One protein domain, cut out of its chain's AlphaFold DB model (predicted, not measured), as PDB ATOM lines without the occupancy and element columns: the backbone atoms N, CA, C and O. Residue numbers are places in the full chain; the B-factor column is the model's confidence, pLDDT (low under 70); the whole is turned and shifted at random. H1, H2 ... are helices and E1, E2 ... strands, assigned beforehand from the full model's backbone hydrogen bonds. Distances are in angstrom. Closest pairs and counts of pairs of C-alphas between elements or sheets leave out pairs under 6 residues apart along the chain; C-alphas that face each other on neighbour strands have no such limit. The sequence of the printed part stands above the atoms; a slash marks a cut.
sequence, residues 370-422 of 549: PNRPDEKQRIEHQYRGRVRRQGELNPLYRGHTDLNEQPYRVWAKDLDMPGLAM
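Overview. This is residues 370 to 422 of the 549 residues of the protein "Protein phosphatase 2c containing protein" of Stylonychia lemnae (UniProt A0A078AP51). Little regular structure: a small three-stranded sheet in the middle, helix H1 towards one end of the long axis, the loop of residues 390 to 407 towards the other. Of 53 printed residues, 21 are in named elements, H1, E1, E2, E3 along the chain, class mixed. The sheet, order E1, E2, E3, is a meander, each strand the antiparallel neighbour of the one before. It is compact, radius of gyration of the C-alphas 10.7 A, and elongated, 32 by 20 by 13 A.

Arrangement. Start at inner strand E2, residues 408 to 411. It forms a hairpin with E1, residues 386 to 389; N 386 and O 411, 2.8 A apart, are within hydrogen-bond range. With E3, residues 418 to 420, it forms another; see N 410 and O 420, 2.8 A. H1, residues 373 to 382, only grazes the sheet; its closest C-alphas to E1 are Glu 380 and Arg 386, 5.4 A. Every O i to N i+4 pair in H1 is within range.

Along the chain. Find C-alpha 373 at (115.354, 141.487, 154.981); H1 runs 13.1 A from there. E1 spans 9.8 A, E2 9.6 A, and E3 5.8 A, to C-alpha 420 at (130.357, 134.491, 156.762).

Size, cuts and confidence. The farthest C-alphas, Gln 382 and His 400, are 33.0 A apart. The printed part has no cut; E1 to E2 is a long link, 18 residues; pLDDT is under 70 at residues 400 to 401.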
ATOM      1  N   PRO A 370     123.333 138.018 153.699       98.44
ATOM      2  CA  PRO A 370     122.990 138.372 155.083       98.44
ATOM      3  C   PRO A 370     122.101 139.601 155.257       98.44
ATOM      4  O   PRO A 370     121.360 139.685 156.230       98.44
ATOM      5  N   ASN A 371     122.164 140.560 154.335       97.56
ATOM      6  CA  ASN A 371     121.353 141.775 154.356       97.56
ATOM      7  C   ASN A 371     119.958 141.612 153.741       97.56
ATOM      8  O   ASN A 371     119.201 142.586 153.750       97.56
ATOM      9  N   ARG A 372     119.600 140.431 153.220       98.25
ATOM     10  CA  ARG A 372     118.234 140.159 152.763       98.25
ATOM     11  C   ARG A 372     117.271 140.327 153.953       98.25
ATOM     12  O   ARG A 372     117.600 139.841 155.035       98.25
ATOM     13  N   PRO A 373     116.134 141.041 153.820       98.38
ATOM     14  CA  PRO A 373     115.354 141.487 154.981       98.38
ATOM     15  C   PRO A 373     114.934 140.380 155.957       98.38
ATOM     16  O   PRO A 373     115.071 140.541 157.168       98.38
ATOM     17  N   ASP A 374     114.472 139.246 155.438       98.12
ATOM     18  CA  ASP A 374     114.069 138.068 156.208       98.12
ATOM     19  C   ASP A 374     115.263 137.372 156.888       98.12
ATOM     20  O   ASP A 374     115.201 137.028 158.073       98.12
ATOM     21  N   GLU A 375     116.381 137.230 156.173       98.62
ATOM     22  CA  GLU A 375     117.615 136.634 156.692       98.62
ATOM     23  C   GLU A 375     118.220 137.504 157.800       98.62
ATOM     24  O   GLU A 375     118.533 137.009 158.886       98.62
ATOM     25  N   LYS A 376     118.307 138.819 157.567       98.50
ATOM     26  CA  LYS A 376     118.770 139.806 158.547       98.50
ATOM     27  C   LYS A 376     117.889 139.800 159.788       98.50
ATOM     28  O   LYS A 376     118.409 139.804 160.903       98.50
ATOM     29  N   GLN A 377     116.567 139.742 159.608       98.38
ATOM     30  CA  GLN A 377     115.635 139.688 160.728       98.38
ATOM     31  C   GLN A 377     115.877 138.448 161.594       98.38
ATOM     32  O   GLN A 377     115.924 138.556 162.823       98.38
ATOM     33  N   ARG A 378     116.063 137.278 160.973       98.50
ATOM     34  CA  ARG A 378     116.419 136.050 161.692       98.50
ATOM     35  C   ARG A 378     117.733 136.227 162.457       98.50
ATOM     36  O   ARG A 378     117.765 136.002 163.665       98.50
ATOM     37  N   ILE A 379     118.790 136.669 161.781       98.62
ATOM     38  CA  ILE A 379     120.134 136.811 162.360       98.62
ATOM     39  C   ILE A 379     120.134 137.783 163.550       98.62
ATOM     40  O   ILE A 379     120.555 137.415 164.647       98.62
ATOM     41  N   GLU A 380     119.635 139.005 163.368       98.00
ATOM     42  CA  GLU A 380     119.763 140.070 164.369       98.00
ATOM     43  C   GLU A 380     118.735 139.948 165.499       98.00
ATOM     44  O   GLU A 380     119.081 140.120 166.671       98.00
ATOM     45  N   HIS A 381     117.480 139.613 165.185       97.19
ATOM     46  CA  HIS A 381     116.408 139.633 166.184       97.19
ATOM     47  C   HIS A 381     116.170 138.285 166.864       97.19
ATOM     48  O   HIS A 381     115.846 138.266 168.051       97.19
ATOM     49  N   GLN A 382     116.328 137.165 166.152       97.25
ATOM     50  CA  GLN A 382     116.067 135.842 166.733       97.25
ATOM     51  C   GLN A 382     117.329 135.239 167.359       97.25
ATOM     52  O   GLN A 382     117.258 134.682 168.453       97.25
ATOM     53  N   TYR A 383     118.486 135.401 166.710       97.12
ATOM     54  CA  TYR A 383     119.743 134.764 167.130       97.12
ATOM     55  C   TYR A 383     120.770 135.724 167.741       97.12
ATOM     56  O   TYR A 383     121.800 135.278 168.241       97.12
ATOM     57  N   ARG A 384     120.488 137.036 167.758       94.94
ATOM     58  CA  ARG A 384     121.389 138.076 168.294       94.94
ATOM     59  C   ARG A 384     122.770 138.091 167.619       94.94
ATOM     60  O   ARG A 384     123.747 138.524 168.231       94.94
ATOM     61  N   GLY A 385     122.847 137.620 166.376       96.75
ATOM     62  CA  GLY A 385     123.973 137.875 165.488       96.75
ATOM     63  C   GLY A 385     123.953 139.319 164.989       96.75
ATOM     64  O   GLY A 385     123.145 140.146 165.415       96.75
ATOM     65  N   ARG A 386     124.862 139.634 164.073       96.50
ATOM     66  CA  ARG A 386     125.034 140.978 163.526       96.50
ATOM     67  C   ARG A 386     125.285 140.909 162.025       96.50
ATOM     68  O   ARG A 386     126.153 140.153 161.590       96.50
ATOM     69  N   VAL A 387     124.582 141.739 161.252       97.62
ATOM     70  CA  VAL A 387     124.778 141.863 159.802       97.62
ATOM     71  C   VAL A 387     125.485 143.175 159.483       97.62
ATOM     72  O   VAL A 387     124.922 144.268 159.623       97.62
ATOM     73  N   ARG A 388     126.752 143.064 159.080       95.69
ATOM     74  CA  ARG A 388     127.650 144.203 158.820       95.69
ATOM     75  C   ARG A 388     128.640 143.868 157.718       95.69
ATOM     76  O   ARG A 388     128.968 142.696 157.520       95.69
ATOM     77  N   ARG A 389     129.143 144.891 157.038       94.50
ATOM     78  CA  ARG A 389     130.256 144.736 156.097       94.50
ATOM     79  C   ARG A 389     131.570 144.603 156.862       94.50
ATOM     80  O   ARG A 389     131.699 145.057 158.004       94.50
ATOM     81  N   GLN A 390     132.553 143.951 156.252       87.56
ATOM     82  CA  GLN A 390     133.883 143.865 156.846       87.56
ATOM     83  C   GLN A 390     134.514 145.263 156.949       87.56
ATOM     84  O   GLN A 390     134.425 146.070 156.029       87.56
ATOM     85  N   GLY A 391     135.130 145.568 158.093       84.94
ATOM     86  CA  GLY A 391     135.747 146.874 158.332       84.94
ATOM     87  C   GLY A 391     134.773 148.022 158.633       84.94
ATOM     88  O   GLY A 391     135.204 149.176 158.699       84.94
ATOM     89  N   GLU A 392     133.479 147.732 158.820       85.38
ATOM     90  CA  GLU A 392     132.468 148.725 159.215       85.38
ATOM     91  C   GLU A 392     132.672 149.195 160.663       85.38
ATOM     92  O   GLU A 392     132.613 150.388 160.939       85.38
ATOM     93  N   LEU A 393     132.970 148.272 161.586       83.00
ATOM     94  CA  LEU A 393     133.209 148.595 163.001       83.00
ATOM     95  C   LEU A 393     134.661 148.930 163.314       83.00
ATOM     96  O   LEU A 393     134.930 149.775 164.164       83.00
ATOM     97  N   ASN A 394     135.592 148.270 162.635       79.62
ATOM     98  CA  ASN A 394     137.010 148.528 162.790       79.62
ATOM     99  C   ASN A 394     137.656 148.673 161.405       79.62
ATOM    100  O   ASN A 394     137.928 147.660 160.754       79.62
ATOM    101  N   PRO A 395     137.922 149.913 160.951       83.12
ATOM    102  CA  PRO A 395     138.526 150.181 159.648       83.12
ATOM    103  C   PRO A 395     139.862 149.467 159.411       83.12
ATOM    104  O   PRO A 395     140.213 149.238 158.259       83.12
ATOM    105  N   LEU A 396     140.576 149.049 160.468       80.19
ATOM    106  CA  LEU A 396     141.806 148.255 160.341       80.19
ATOM    107  C   LEU A 396     141.578 146.907 159.637       80.19
ATOM    108  O   LEU A 396     142.501 146.381 159.027       80.19
ATOM    109  N   TYR A 397     140.358 146.360 159.687       76.06
ATOM    110  CA  TYR A 397     139.999 145.106 159.021       76.06
ATOM    111  C   TYR A 397     139.367 145.296 157.636       76.06
ATOM    112  O   TYR A 397     138.986 144.303 157.018       76.06
ATOM    113  N   ARG A 398     139.242 146.537 157.135       76.56
ATOM    114  CA  ARG A 398     138.617 146.845 155.832       76.56
ATOM    115  C   ARG A 398     139.422 146.321 154.636       76.56
ATOM    116  O   ARG A 398     138.850 146.086 153.580       76.56
ATOM    117  N   GLY A 399     140.727 146.107 154.801       73.06
ATOM    118  CA  GLY A 399     141.605 145.780 153.678       73.06
ATOM    119  C   GLY A 399     141.742 146.961 152.710       73.06
ATOM    120  O   GLY A 399     141.710 148.114 153.136       73.06
ATOM    121  N   HIS A 400     141.928 146.664 151.421       68.06
ATOM    122  CA  HIS A 400     142.171 147.665 150.374       68.06
ATOM    123  C   HIS A 400     140.922 148.092 149.588       68.06
ATOM    124  O   HIS A 400     141.031 148.991 148.761       68.06
ATOM    125  N   THR A 401     139.770 147.463 149.823       68.19
ATOM    126  CA  THR A 401     138.524 147.749 149.100       68.19
ATOM    127  C   THR A 401     137.654 148.752 149.845       68.19
ATOM    128  O   THR A 401     137.723 148.884 151.076       68.19
ATOM    129  N   ASP A 402     136.818 149.469 149.098       79.81
ATOM    130  CA  ASP A 402     135.909 150.433 149.695       79.81
ATOM    131  C   ASP A 402     134.829 149.737 150.527       79.81
ATOM    132  O   ASP A 402     134.355 148.639 150.230       79.81
ATOM    133  N   LEU A 403     134.393 150.399 151.605       80.75
ATOM    134  CA  LEU A 403     133.406 149.822 152.525       80.75
ATOM    135  C   LEU A 403     132.101 149.452 151.808       80.75
ATOM    136  O   LEU A 403     131.461 148.478 152.184       80.75
ATOM    137  N   ASN A 404     131.702 150.213 150.789       83.88
ATOM    138  CA  ASN A 404     130.471 149.966 150.035       83.88
ATOM    139  C   ASN A 404     130.575 148.766 149.080       83.88
ATOM    140  O   ASN A 404     129.543 148.228 148.679       83.88
ATOM    141  N   GLU A 405     131.792 148.323 148.772       81.88
ATOM    142  CA  GLU A 405     132.081 147.174 147.908       81.88
ATOM    143  C   GLU A 405     132.202 145.877 148.723       81.88
ATOM    144  O   GLU A 405     131.951 144.789 148.222       81.88
ATOM    145  N   GLN A 406     132.498 145.976 150.023       84.19
ATOM    146  CA  GLN A 406     132.613 144.824 150.921       84.19
ATOM    147  C   GLN A 406     131.274 144.095 151.114       84.19
ATOM    148  O   GLN A 406     130.322 144.728 151.571       84.19
ATOM    149  N   PRO A 407     131.152 142.776 150.894       91.00
ATOM    150  CA  PRO A 407     129.882 142.081 151.085       91.00
ATOM    151  C   PRO A 407     129.413 142.144 152.545       91.00
ATOM    152  O   PRO A 407     130.207 142.205 153.494       91.00
ATOM    153  N   TYR A 408     128.094 142.109 152.740       96.00
ATOM    154  CA  TYR A 408     127.532 141.920 154.073       96.00
ATOM    155  C   TYR A 408     127.877 140.530 154.594       96.00
ATOM    156  O   TYR A 408     127.805 139.543 153.869       96.00
ATOM    157  N   ARG A 409     128.214 140.459 155.879       97.38
ATOM    158  CA  ARG A 409     128.626 139.229 156.551       97.38
ATOM    159  C   ARG A 409     127.857 139.027 157.853       97.38
ATOM    160  O   ARG A 409     127.381 139.988 158.464       97.38
ATOM    161  N   VAL A 410     127.760 137.768 158.272       98.25
ATOM    162  CA  VAL A 410     127.235 137.346 159.572       98.25
ATOM    163  C   VAL A 410     128.363 137.332 160.595       98.25
ATOM    164  O   VAL A 410     129.359 136.617 160.448       98.25
ATOM    165  N   TRP A 411     128.171 138.097 161.662       96.94
ATOM    166  CA  TRP A 411     129.102 138.228 162.775       96.94
ATOM    167  C   TRP A 411     128.417 137.898 164.094       96.94
ATOM    168  O   TRP A 411     127.204 138.065 164.247       96.94
ATOM    169  N   ALA A 412     129.202 137.483 165.078       95.50
ATOM    170  CA  ALA A 412     128.779 137.552 166.462       95.50
ATOM    171  C   ALA A 412     128.576 139.021 166.865       95.50
ATOM    172  O   ALA A 412     129.159 139.941 166.287       95.50
ATOM    173  N   LYS A 413     127.725 139.246 167.868       89.69
ATOM    174  CA  LYS A 413     127.329 140.594 168.293       89.69
ATOM    175  C   LYS A 413     128.530 141.498 168.591       89.69
ATOM    176  O   LYS A 413     128.630 142.597 168.046       89.69
ATOM    177  N   ASP A 414     129.444 140.979 169.406       88.00
ATOM    178  CA  ASP A 414     130.553 141.730 169.998       88.00
ATOM    179  C   ASP A 414     131.929 141.253 169.494       88.00
ATOM    180  O   ASP A 414     132.957 141.683 170.009       88.00
ATOM    181  N   LEU A 415     131.966 140.358 168.497       89.50
ATOM    182  CA  LEU A 415     133.202 139.790 167.951       89.50
ATOM    183  C   LEU A 415     133.175 139.807 166.421       89.50
ATOM    184  O   LEU A 415     132.173 139.445 165.805       89.50
ATOM    185  N   ASP A 416     134.309 140.138 165.807       88.06
ATOM    186  CA  ASP A 416     134.509 140.084 164.354       88.06
ATOM    187  C   ASP A 416     134.813 138.646 163.891       88.06
ATOM    188  O   ASP A 416     135.823 138.359 163.256       88.06
ATOM    189  N   MET A 417     133.925 137.713 164.245       92.00
ATOM    190  CA  MET A 417     133.932 136.321 163.789       92.00
ATOM    191  C   MET A 417     132.499 135.751 163.747       92.00
ATOM    192  O   MET A 417     131.649 136.213 164.509       92.00
ATOM    193  N   PRO A 418     132.193 134.762 162.888       94.69
ATOM    194  CA  PRO A 418     133.091 134.150 161.907       94.69
ATOM    195  C   PRO A 418     133.251 134.967 160.615       94.69
ATOM    196  O   PRO A 418     134.228 134.762 159.908       94.69
ATOM    197  N   GLY A 419     132.336 135.893 160.302       95.25
ATOM    198  CA  GLY A 419     132.433 136.721 159.094       95.25
ATOM    199  C   GLY A 419     131.957 136.041 157.815       95.25
ATOM    200  O   GLY A 419     132.555 136.230 156.754       95.25
ATOM    201  N   LEU A 420     130.882 135.256 157.896       97.50
ATOM    202  CA  LEU A 420     130.357 134.491 156.762       97.50
ATOM    203  C   LEU A 420     129.566 135.391 155.796       97.50
ATOM    204  O   LEU A 420     128.656 136.087 156.235       97.50
ATOM    205  N   ALA A 421     129.884 135.368 154.498       96.56
ATOM    206  CA  ALA A 421     129.275 136.239 153.474       96.56
ATOM    207  C   ALA A 421     127.866 135.810 153.016       96.56
ATOM    208  O   ALA A 421     127.212 136.517 152.254       96.56
ATOM    209  N   MET A 422     127.376 134.686 153.535       97.94
ATOM    210  CA  MET A 422     126.061 134.116 153.260       97.94
ATOM    211  C   MET A 422     125.321 133.815 154.568       97.94
ATOM    212  O   MET A 422     125.917 133.628 155.628       97.94
TER     213      MET A 422